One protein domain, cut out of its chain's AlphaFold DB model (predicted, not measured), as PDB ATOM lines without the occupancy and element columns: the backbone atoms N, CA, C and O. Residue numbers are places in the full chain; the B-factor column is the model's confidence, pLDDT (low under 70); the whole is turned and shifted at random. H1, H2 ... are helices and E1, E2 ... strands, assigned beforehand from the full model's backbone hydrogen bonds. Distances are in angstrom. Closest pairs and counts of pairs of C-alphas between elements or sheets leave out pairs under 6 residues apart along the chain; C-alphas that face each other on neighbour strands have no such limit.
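AT A GLANCE: This is residues 2 to 35 and 46 to 98 of the 130 residues of an uncharacterized protein of Rhodospirillaceae bacterium (UniProt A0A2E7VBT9). A long two-stranded ribbon, E3 and E4, and a long helix, H1, form the two arms of a wide V. A small hairpin, E1 and E2, sits inside it near the corner and packs on residues 64 to 76 of H1; residues 80 to 98 stick out. The printed part has 87 residues, with four named strands and then one named helix, in two separate antiparallel sheets, E1 - E2 and E3 - E4; the class is mixed. The whole is extended, with a radius of gyration of the C-alphas of 22.9 A, and its arms make the longest of the spans of 81 by 33 by 16 A.

HOW THE PARTS SIT: E1, residues 11 to 14, and E2, residues 18 to 21, form a hairpin, with N 12 and O 20 2.8 A apart, within hydrogen-bond range. E2 runs on into E3, residues 24 to 35, at 59 degrees across a break of 2 residues. E3 is antiparallel to E4, residues 46 to 57, at 167 degrees; N 26 and O 55, 2.9 A, and N 49 and O 32, 2.8 A, are within range. H1, residues 62 to 96, has its closest C-alphas to E2 at Cys 20 and Cys 68, 5.8 A. E3 and H1 are apart. In H1, 30 of 31 O i to N i+4 pairs are within range.

IN THESE COORDINATES: E1 begins at C-alpha 11 (166.540, 210.790, 187.253). E3 measures 35.2 A and E4 35.0 A. H1 measures 49.8 A, has a kink of 29 degrees near residue 80, and ends at C-alpha 96 (140.108, 214.888, 152.434).

THE WHOLE: The C-alphas farthest apart, of Met 46 and Gly 98, are 81.0 A apart. Residues 36 to 45 are not printed; C-alphas 35 and 46 across this cut are 5.1 A apart. The links E1 to E2, E2 to E3 and E4 to H1 are tight. Residues 2 to 10 have pLDDT under 70.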
ATOM      1  N   GLN A   2     182.109 204.220 200.409       31.95
ATOM      2  CA  GLN A   2     181.298 203.565 199.382       31.95
ATOM      3  C   GLN A   2     180.228 204.563 198.937       31.95
ATOM      4  O   GLN A   2     179.354 204.926 199.722       31.95
ATOM      5  N   PHE A   3     180.337 205.058 197.708       41.56
ATOM      6  CA  PHE A   3     179.329 205.935 197.127       41.56
ATOM      7  C   PHE A   3     178.172 205.068 196.627       41.56
ATOM      8  O   PHE A   3     178.224 204.530 195.523       41.56
ATOM      9  N   GLN A   4     177.133 204.903 197.446       45.53
ATOM     10  CA  GLN A   4     175.857 204.377 196.966       45.53
ATOM     11  C   GLN A   4     175.155 205.477 196.173       45.53
ATOM     12  O   GLN A   4     174.455 206.329 196.714       45.53
ATOM     13  N   ASN A   5     175.391 205.476 194.864       49.12
ATOM     14  CA  ASN A   5     174.629 206.277 193.922       49.12
ATOM     15  C   ASN A   5     173.268 205.589 193.748       49.12
ATOM     16  O   ASN A   5     173.134 204.646 192.969       49.12
ATOM     17  N   ASN A   6     172.275 205.993 194.544       55.84
ATOM     18  CA  ASN A   6     170.896 205.565 194.339       55.84
ATOM     19  C   ASN A   6     170.380 206.240 193.058       55.84
ATOM     20  O   ASN A   6     169.740 207.290 193.094       55.84
ATOM     21  N   SER A   7     170.695 205.642 191.909       49.91
ATOM     22  CA  SER A   7     170.443 206.168 190.562       49.91
ATOM     23  C   SER A   7     168.958 206.335 190.207       49.91
ATOM     24  O   SER A   7     168.637 206.727 189.086       49.91
ATOM     25  N   GLY A   8     168.040 206.006 191.125       59.03
ATOM     26  CA  GLY A   8     166.597 206.187 190.959       59.03
ATOM     27  C   GLY A   8     166.105 207.595 191.302       59.03
ATOM     28  O   GLY A   8     165.195 208.087 190.646       59.03
ATOM     29  N   VAL A   9     166.718 208.272 192.279       59.47
ATOM     30  CA  VAL A   9     166.239 209.588 192.757       59.47
ATOM     31  C   VAL A   9     166.815 210.770 191.979       59.47
ATOM     32  O   VAL A   9     166.219 211.840 191.993       59.47
ATOM     33  N   SER A  10     167.936 210.607 191.271       65.06
ATOM     34  CA  SER A  10     168.517 211.681 190.448       65.06
ATOM     35  C   SER A  10     167.842 211.842 189.086       65.06
ATOM     36  O   SER A  10     168.016 212.882 188.457       65.06
ATOM     37  N   ARG A  11     167.108 210.831 188.606       70.50
ATOM     38  CA  ARG A  11     166.540 210.790 187.253       70.50
ATOM     39  C   ARG A  11     165.177 211.476 187.200       70.50
ATOM     40  O   ARG A  11     164.177 210.903 187.615       70.50
ATOM     41  N   GLN A  12     165.133 212.677 186.632       72.06
ATOM     42  CA  GLN A  12     163.900 213.389 186.300       72.06
ATOM     43  C   GLN A  12     163.553 213.128 184.830       72.06
ATOM     44  O   GLN A  12     164.380 213.350 183.945       72.06
ATOM     45  N   GLN A  13     162.356 212.600 184.575       79.44
ATOM     46  CA  GLN A  13     161.868 212.349 183.219       79.44
ATOM     47  C   GLN A  13     161.068 213.558 182.744       79.44
ATOM     48  O   GLN A  13     160.052 213.911 183.339       79.44
ATOM     49  N   TYR A  14     161.532 214.166 181.664       72.38
ATOM     50  CA  TYR A  14     160.807 215.165 180.899       72.38
ATOM     51  C   TYR A  14     160.259 214.456 179.651       72.38
ATOM     52  O   TYR A  14     160.864 213.494 179.170       72.38
ATOM     53  N   GLY A  15     159.071 214.850 179.183       73.88
ATOM     54  CA  GLY A  15     158.369 214.213 178.059       73.88
ATOM     55  C   GLY A  15     159.255 213.974 176.825       73.88
ATOM     56  O   GLY A  15     160.346 214.524 176.692       73.88
ATOM     57  N   GLY A  16     158.829 213.090 175.920       73.19
ATOM     58  CA  GLY A  16     159.611 212.787 174.711       73.19
ATOM     59  C   GLY A  16     160.889 211.964 174.942       73.19
ATOM     60  O   GLY A  16     161.781 211.973 174.099       73.19
ATOM     61  N   GLY A  17     160.991 211.239 176.064       76.88
ATOM     62  CA  GLY A  17     162.109 210.324 176.342       76.88
ATOM     63  C   GLY A  17     163.373 210.999 176.888       76.88
ATOM     64  O   GLY A  17     164.430 210.369 176.938       76.88
ATOM     65  N   VAL A  18     163.282 212.260 177.315       78.44
ATOM     66  CA  VAL A  18     164.408 213.020 177.867       78.44
ATOM     67  C   VAL A  18     164.525 212.734 179.364       78.44
ATOM     68  O   VAL A  18     163.717 213.188 180.169       78.44
ATOM     69  N   VAL A  19     165.545 211.974 179.765       80.69
ATOM     70  CA  VAL A  19     165.815 211.668 181.179       80.69
ATOM     71  C   VAL A  19     167.036 212.451 181.643       80.69
ATOM     72  O   VAL A  19     168.153 212.170 181.211       80.69
ATOM     73  N   CYS A  20     166.837 213.409 182.544       80.75
ATOM     74  CA  CYS A  20     167.912 214.231 183.086       80.75
ATOM     75  C   CYS A  20     168.313 213.769 184.485       80.75
ATOM     76  O   CYS A  20     167.464 213.544 185.345       80.75
ATOM     77  N   ASN A  21     169.621 213.682 184.734       76.44
ATOM     78  CA  ASN A  21     170.151 213.506 186.081       76.44
ATOM     79  C   ASN A  21     170.326 214.884 186.729       76.44
ATOM     80  O   ASN A  21     171.178 215.661 186.306       76.44
ATOM     81  N   GLY A  22     169.506 215.204 187.726       76.31
ATOM     82  CA  GLY A  22     169.613 216.439 188.498       76.31
ATOM     83  C   GLY A  22     170.447 216.263 189.765       76.31
ATOM     84  O   GLY A  22     170.630 215.148 190.258       76.31
ATOM     85  N   SER A  23     170.908 217.381 190.328       76.38
ATOM     86  CA  SER A  23     171.375 217.396 191.712       76.38
ATOM     87  C   SER A  23     170.184 217.170 192.637       76.38
ATOM     88  O   SER A  23     169.218 217.935 192.585       76.38
ATOM     89  N   VAL A  24     170.243 216.142 193.474       75.88
ATOM     90  CA  VAL A  24     169.154 215.810 194.398       75.88
ATOM     91  C   VAL A  24     169.685 215.617 195.808       75.88
ATOM     92  O   VAL A  24     170.804 215.142 196.015       75.88
ATOM     93  N   MET A  25     168.858 215.994 196.777       77.38
ATOM     94  CA  MET A  25     169.087 215.769 198.198       77.38
ATOM     95  C   MET A  25     168.078 214.727 198.678       77.38
ATOM     96  O   MET A  25     166.873 214.938 198.559       77.38
ATOM     97  N   SER A  26     168.565 213.607 199.210       79.31
ATOM     98  CA  SER A  26     167.734 212.581 199.839       79.31
ATOM     99  C   SER A  26     167.899 212.642 201.355       79.31
ATOM    100  O   SER A  26     169.013 212.554 201.873       79.31
ATOM    101  N   LEU A  27     166.775 212.808 202.050       79.69
ATOM    102  CA  LEU A  27     166.658 212.777 203.504       79.69
ATOM    103  C   LEU A  27     166.052 211.429 203.903       79.69
ATOM    104  O   LEU A  27     164.894 211.164 203.590       79.69
ATOM    105  N   SER A  28     166.832 210.585 204.575       83.44
ATOM    106  CA  SER A  28     166.403 209.260 205.039       83.44
ATOM    107  C   SER A  28     166.502 209.180 206.568       83.44
ATOM    108  O   SER A  28     167.590 208.937 207.097       83.44
ATOM    109  N   PRO A  29     165.409 209.430 207.310       85.94
ATOM    110  CA  PRO A  29     165.382 209.202 208.751       85.94
ATOM    111  C   PRO A  29     165.336 207.699 209.050       85.94
ATOM    112  O   PRO A  29     164.653 206.946 208.355       85.94
ATOM    113  N   TYR A  30     166.033 207.260 210.098       81.88
ATOM    114  CA  TYR A  30     165.974 205.880 210.572       81.88
ATOM    115  C   TYR A  30     165.796 205.817 212.090       81.88
ATOM    116  O   TYR A  30     166.324 206.631 212.849       81.88
ATOM    117  N   TYR A  31     165.043 204.810 212.521       83.31
ATOM    118  CA  TYR A  31     164.876 204.435 213.916       83.31
ATOM    119  C   TYR A  31     165.188 202.948 214.038       83.31
ATOM    120  O   TYR A  31     164.573 202.123 213.363       83.31
ATOM    121  N   LEU A  32     166.169 202.616 214.870       83.81
ATOM    122  CA  LEU A  32     166.613 201.255 215.109       83.81
ATOM    123  C   LEU A  32     166.494 200.958 216.604       83.81
ATOM    124  O   LEU A  32     167.268 201.466 217.414       83.81
ATOM    125  N   GLY A  33     165.509 200.140 216.964       84.12
ATOM    126  CA  GLY A  33     165.387 199.573 218.301       84.12
ATOM    127  C   GLY A  33     166.018 198.189 218.322       84.12
ATOM    128  O   GLY A  33     165.601 197.317 217.561       84.12
ATOM    129  N   THR A  34     167.013 197.976 219.175       78.56
ATOM    130  CA  THR A  34     167.547 196.638 219.447       78.56
ATOM    131  C   THR A  34     167.194 196.249 220.873       78.56
ATOM    132  O   THR A  34     167.582 196.941 221.819       78.56
ATOM    133  N   GLU A  35     166.466 195.143 221.013       76.38
ATOM    134  CA  GLU A  35     166.117 194.542 222.296       76.38
ATOM    135  C   GLU A  35     167.035 193.349 222.572       76.38
ATOM    136  O   GLU A  35     167.030 192.368 221.829       76.38
ATOM    137  N   MET A  46     167.733 197.824 226.545       71.06
ATOM    138  CA  MET A  46     167.124 198.493 225.393       71.06
ATOM    139  C   MET A  46     168.100 199.508 224.828       71.06
ATOM    140  O   MET A  46     168.489 200.441 225.528       71.06
ATOM    141  N   THR A  47     168.447 199.369 223.551       75.00
ATOM    142  CA  THR A  47     169.159 200.426 222.827       75.00
ATOM    143  C   THR A  47     168.254 200.960 221.728       75.00
ATOM    144  O   THR A  47     167.823 200.219 220.844       75.00
ATOM    145  N   GLN A  48     167.949 202.253 221.798       79.06
ATOM    146  CA  GLN A  48     167.183 202.969 220.785       79.06
ATOM    147  C   GLN A  48     168.115 203.942 220.072       79.06
ATOM    148  O   GLN A  48     168.587 204.911 220.663       79.06
ATOM    149  N   ASN A  49     168.382 203.681 218.796       80.19
ATOM    150  CA  ASN A  49     169.165 204.557 217.939       80.19
ATOM    151  C   ASN A  49     168.214 205.290 216.997       80.19
ATOM    152  O   ASN A  49     167.538 204.672 216.178       80.19
ATOM    153  N   TRP A  50     168.173 206.610 217.097       87.56
ATOM    154  CA  TRP A  50     167.513 207.470 216.125       87.56
ATOM    155  C   TRP A  50     168.589 208.215 215.346       87.56
ATOM    156  O   TRP A  50     169.619 208.605 215.897       87.56
ATOM    157  N   GLY A  51     168.379 208.382 214.049       84.31
ATOM    158  CA  GLY A  51     169.341 209.066 213.208       84.31
ATOM    159  C   GLY A  51     168.717 209.579 211.929       84.31
ATOM    160  O   GLY A  51     167.621 209.193 211.522       84.31
ATOM    161  N   VAL A  52     169.436 210.495 211.300       82.69
ATOM    162  CA  VAL A  52     169.048 211.089 210.028       82.69
ATOM    163  C   VAL A  52     170.228 210.958 209.087       82.69
ATOM    164  O   VAL A  52     171.331 211.400 209.402       82.69
ATOM    165  N   GLN A  53     169.992 210.356 207.925       79.31
ATOM    166  CA  GLN A  53     170.972 210.284 206.856       79.31
ATOM    167  C   GLN A  53     170.628 211.312 205.780       79.31
ATOM    168  O   GLN A  53     169.533 211.309 205.217       79.31
ATOM    169  N   LEU A  54     171.588 212.189 205.493       80.62
ATOM    170  CA  LEU A  54     171.528 213.134 204.385       80.62
ATOM    171  C   LEU A  54     172.461 212.660 203.275       80.62
ATOM    172  O   LEU A  54     173.659 212.486 203.497       80.62
ATOM    173  N   SER A  55     171.906 212.481 202.080       77.38
ATOM    174  CA  SER A  55     172.648 212.086 200.886       77.38
ATOM    175  C   SER A  55     172.516 213.167 199.823       77.38
ATOM    176  O   SER A  55     171.417 213.448 199.343       77.38
ATOM    177  N   PHE A  56     173.644 213.756 199.441       74.06
ATOM    178  CA  PHE A  56     173.724 214.744 198.372       74.06
ATOM    179  C   PHE A  56     174.326 214.084 197.139       74.06
ATOM    180  O   PHE A  56     175.430 213.543 197.195       74.06
ATOM    181  N   MET A  57     173.609 214.134 196.022       73.44
ATOM    182  CA  MET A  57     174.154 213.747 194.727       73.44
ATOM    183  C   MET A  57     174.335 215.007 193.899       73.44
ATOM    184  O   MET A  57     173.358 215.655 193.528       73.44
ATOM    185  N   ILE A  58     175.590 215.362 193.639       76.88
ATOM    186  CA  ILE A  58     175.957 216.516 192.821       76.88
ATOM    187  C   ILE A  58     176.671 215.962 191.586       76.88
ATOM    188  O   ILE A  58     177.724 215.338 191.737       76.88
ATOM    189  N   PRO A  59     176.105 216.115 190.376       71.19
ATOM    190  CA  PRO A  59     176.792 215.698 189.166       71.19
ATOM    191  C   PRO A  59     178.062 216.539 189.004       71.19
ATOM    192  O   PRO A  59     178.018 217.762 189.101       71.19
ATOM    193  N   LEU A  60     179.195 215.882 188.752       77.62
ATOM    194  CA  LEU A  60     180.469 216.569 188.519       77.62
ATOM    195  C   LEU A  60     180.483 217.314 187.173       77.62
ATOM    196  O   LEU A  60     181.307 218.198 186.965       77.62
ATOM    197  N   ASP A  61     179.561 216.965 186.271       75.56
ATOM    198  CA  ASP A  61     179.395 217.588 184.962       75.56
ATOM    199  C   ASP A  61     178.139 218.475 184.939       75.56
ATOM    200  O   ASP A  61     177.027 218.013 184.661       75.56
ATOM    201  N   GLY A  62     178.319 219.767 185.225       79.12
ATOM    202  CA  GLY A  62     177.246 220.766 185.146       79.12
ATOM    203  C   GLY A  62     176.768 221.038 183.716       79.12
ATOM    204  O   GLY A  62     175.586 221.311 183.506       79.12
ATOM    205  N   ARG A  63     177.644 220.868 182.715       82.88
ATOM    206  CA  ARG A  63     177.315 221.105 181.302       82.88
ATOM    207  C   ARG A  63     176.265 220.112 180.809       82.88
ATOM    208  O   ARG A  63     175.355 220.490 180.074       82.88
ATOM    209  N   SER A  64     176.361 218.854 181.233       80.75
ATOM    210  CA  SER A  64     175.359 217.832 180.910       80.75
ATOM    211  C   SER A  64     173.957 218.189 181.437       80.75
ATOM    212  O   SER A  64     172.961 217.981 180.742       80.75
ATOM    213  N   VAL A  65     173.877 218.798 182.625       81.81
ATOM    214  CA  VAL A  65     172.617 219.219 183.253       81.81
ATOM    215  C   VAL A  65     172.012 220.413 182.522       81.81
ATOM    216  O   VAL A  65     170.809 220.429 182.271       81.81
ATOM    217  N   GLU A  66     172.830 221.397 182.156       85.00
ATOM    218  CA  GLU A  66     172.391 222.580 181.405       85.00
ATOM    219  C   GLU A  66     171.846 222.211 180.025       85.00
ATOM    220  O   GLU A  66     170.752 222.639 179.661       85.00
ATOM    221  N   ILE A  67     172.558 221.354 179.285       87.06
ATOM    222  CA  ILE A  67     172.093 220.855 177.985       87.06
ATOM    223  C   ILE A  67     170.767 220.111 178.152       87.06
ATOM    224  O   ILE A  67     169.848 220.305 177.358       87.06
ATOM    225  N   CYS A  68     170.637 219.288 179.195       87.06
ATOM    226  CA  CYS A  68     169.413 218.531 179.429       87.06
ATOM    227  C   CYS A  68     168.221 219.441 179.767       87.06
ATOM    228  O   CYS A  68     167.137 219.245 179.222       87.06
ATOM    229  N   LYS A  69     168.429 220.490 180.578       85.25
ATOM    230  CA  LYS A  69     167.411 221.523 180.840       85.25
ATOM    231  C   LYS A  69     167.001 222.255 179.561       85.25
ATOM    232  O   LYS A  69     165.813 222.371 179.294       85.25
ATOM    233  N   ALA A  70     167.964 222.654 178.730       88.62
ATOM    234  CA  ALA A  70     167.683 223.327 177.461       88.62
ATOM    235  C   ALA A  70     166.909 222.434 176.471       88.62
ATOM    236  O   ALA A  70     166.068 222.916 175.712       88.62
ATOM    237  N   ILE A  71     167.177 221.124 176.459       88.69
ATOM    238  CA  ILE A  71     166.406 220.163 175.659       88.69
ATOM    239  C   ILE A  71     164.989 220.021 176.219       88.69
ATOM    240  O   ILE A  71     164.041 220.032 175.437       88.69
ATOM    241  N   ALA A  72     164.834 219.919 177.542       86.25
ATOM    242  CA  ALA A  72     163.528 219.820 178.186       86.25
ATOM    243  C   ALA A  72     162.651 221.054 177.906       86.25
ATOM    244  O   ALA A  72     161.482 220.904 177.560       86.25
ATOM    245  N   GLU A  73     163.217 222.263 177.964       87.38
ATOM    246  CA  GLU A  73     162.518 223.506 177.603       87.38
ATOM    247  C   GLU A  73     162.054 223.492 176.143       87.38
ATOM    248  O   GLU A  73     160.880 223.720 175.853       87.38
ATOM    249  N   LYS A  74     162.945 223.119 175.217       88.62
ATOM    250  CA  LYS A  74     162.585 222.980 173.798       88.62
ATOM    251  C   LYS A  74     161.520 221.917 173.566       88.62
ATOM    252  O   LYS A  74     160.731 222.045 172.635       88.62
ATOM    253  N   GLN A  75     161.514 220.855 174.362       84.88
ATOM    254  CA  GLN A  75     160.529 219.791 174.242       84.88
ATOM    255  C   GLN A  75     159.138 220.276 174.661       84.88
ATOM    256  O   GLN A  75     158.174 219.986 173.962       84.88
ATOM    257  N   LEU A  76     159.038 221.086 175.719       82.38
ATOM    258  CA  LEU A  76     157.773 221.701 176.137       82.38
ATOM    259  C   LEU A  76     157.223 222.668 175.080       82.38
ATOM    260  O   LEU A  76     156.026 222.665 174.791       82.38
ATOM    261  N   GLU A  77     158.090 223.480 174.473       86.94
ATOM    262  CA  GLU A  77     157.689 224.363 173.373       86.94
ATOM    263  C   GLU A  77     157.214 223.559 172.158       86.94
ATOM    264  O   GLU A  77     156.165 223.861 171.586       86.94
ATOM    265  N   LYS A  78     157.945 222.498 171.797       86.06
ATOM    266  CA  LYS A  78     157.554 221.592 170.714       86.06
ATOM    267  C   LYS A  78     156.223 220.912 170.983       86.06
ATOM    268  O   LYS A  78     155.398 220.902 170.088       86.06
ATOM    269  N   GLU A  79     155.971 220.414 172.191       85.31
ATOM    270  CA  GLU A  79     154.700 219.762 172.534       85.31
ATOM    271  C   GLU A  79     153.498 220.700 172.338       85.31
ATOM    272  O   GLU A  79     152.447 220.271 171.856       85.31
ATOM    273  N   ARG A  80     153.657 221.998 172.634       86.19
ATOM    274  CA  ARG A  80     152.620 223.001 172.363       86.19
ATOM    275  C   ARG A  80     152.381 223.193 170.862       86.19
ATOM    276  O   ARG A  80     151.228 223.238 170.441       86.19
ATOM    277  N   LEU A  81     153.445 223.303 170.068       88.38
ATOM    278  CA  LEU A  81     153.339 223.467 168.612       88.38
ATOM    279  C   LEU A  81     152.814 222.191 167.934       88.38
ATOM    280  O   LEU A  81     151.952 222.262 167.060       88.38
ATOM    281  N   ASP A  82     153.281 221.022 168.362       86.81
ATOM    282  CA  ASP A  82     152.874 219.721 167.835       86.81
ATOM    283  C   ASP A  82     151.391 219.455 168.109       86.81
ATOM    284  O   ASP A  82     150.706 218.897 167.255       86.81
ATOM    285  N   TYR A  83     150.847 219.918 169.239       87.75
ATOM    286  CA  TYR A  83     149.404 219.867 169.488       87.75
ATOM    287  C   TYR A  83     148.603 220.619 168.411       87.75
ATOM    288  O   TYR A  83     147.603 220.108 167.894       87.75
ATOM    289  N   GLU A  84     149.050 221.818 168.039       87.25
ATOM    290  CA  GLU A  84     148.399 222.631 167.008       87.25
ATOM    291  C   GLU A  84     148.558 222.006 165.614       87.25
ATOM    292  O   GLU A  84     147.592 221.930 164.850       87.25
ATOM    293  N   LEU A  85     149.738 221.468 165.299       88.25
ATOM    294  CA  LEU A  85     149.989 220.773 164.036       88.25
ATOM    295  C   LEU A  85     149.159 219.492 163.902       88.25
ATOM    296  O   LEU A  85     148.552 219.261 162.856       88.25
ATOM    297  N   VAL A  86     149.065 218.682 164.959       90.38
ATOM    298  CA  VAL A  86     148.232 217.468 164.988       90.38
ATOM    299  C   VAL A  86     146.755 217.820 164.817       90.38
ATOM    300  O   VAL A  86     146.018 217.097 164.141       90.38
ATOM    301  N   ARG A  87     146.299 218.941 165.383       89.31
ATOM    302  CA  ARG A  87     144.938 219.445 165.160       89.31
ATOM    303  C   ARG A  87     144.702 219.772 163.681       89.31
ATOM    304  O   ARG A  87     143.698 219.324 163.126       89.31
ATOM    305  N   ILE A  88     145.627 220.481 163.032       88.94
ATOM    306  CA  ILE A  88     145.538 220.828 161.603       88.94
ATOM    307  C   ILE A  88     145.584 219.569 160.718       88.94
ATOM    308  O   ILE A  88     144.735 219.419 159.834       88.94
ATOM    309  N   ASP A  89     146.508 218.631 160.960       91.25
ATOM    310  CA  ASP A  89     146.614 217.374 160.193       91.25
ATOM    311  C   ASP A  89     145.322 216.553 160.289       91.25
ATOM    312  O   ASP A  89     144.766 216.127 159.277       91.25
ATOM    313  N   ASN A  90     144.760 216.407 161.490       90.38
ATOM    314  CA  ASN A  90     143.501 215.687 161.646       90.38
ATOM    315  C   ASN A  90     142.340 216.383 160.919       90.38
ATOM    316  O   ASN A  90     141.586 215.711 160.212       90.38
ATOM    317  N   CYS A  91     142.218 217.711 161.018       89.19
ATOM    318  CA  CYS A  91     141.207 218.476 160.281       89.19
ATOM    319  C   CYS A  91     141.338 218.296 158.758       89.19
ATOM    320  O   CYS A  91     140.349 217.991 158.087       89.19
ATOM    321  N   THR A  92     142.549 218.417 158.206       85.94
ATOM    322  CA  THR A  92     142.781 218.232 156.762       85.94
ATOM    323  C   THR A  92     142.432 216.817 156.307       85.94
ATOM    324  O   THR A  92     141.751 216.656 155.294       85.94
ATOM    325  N   ARG A  93     142.800 215.785 157.080       89.00
ATOM    326  CA  ARG A  93     142.448 214.386 156.788       89.00
ATOM    327  C   ARG A  93     140.946 214.131 156.832       89.00
ATOM    328  O   ARG A  93     140.446 213.378 155.997       89.00
ATOM    329  N   PHE A  94     140.214 214.723 157.780       86.62
ATOM    330  CA  PHE A  94     138.752 214.608 157.815       86.62
ATOM    331  C   PHE A  94     138.122 215.194 156.550       86.62
ATOM    332  O   PHE A  94     137.324 214.511 155.904       86.62
ATOM    333  N   MET A  95     138.562 216.385 156.134       82.31
ATOM    334  CA  MET A  95     138.071 217.033 154.916       82.31
ATOM    335  C   MET A  95     138.445 216.259 153.646       82.31
ATOM    336  O   MET A  95     137.600 216.088 152.771       82.31
ATOM    337  N   GLN A  96     139.673 215.733 153.555       84.56
ATOM    338  CA  GLN A  96     140.108 214.888 152.434       84.56
ATOM    339  C   GLN A  96     139.275 213.606 152.311       84.56
ATOM    340  O   GLN A  96     139.021 213.141 151.205       84.56
ATOM    341  N   ARG A  97     138.818 213.045 153.437       88.75
ATOM    342  CA  ARG A  97     137.924 211.877 153.472       88.75
ATOM    343  C   ARG A  97     136.446 212.229 153.249       88.75
ATOM    344  O   ARG A  97     135.619 211.324 153.250       88.75
ATOM    345  N   GLY A  98     136.105 213.507 153.067       83.31
ATOM    346  CA  GLY A  98     134.735 213.968 152.822       83.31
ATOM    347  C   GLY A  98     133.887 214.183 154.080       83.31
ATOM    348  O   GLY A  98     132.675 214.353 153.974       83.31
TER     349      GLY A  98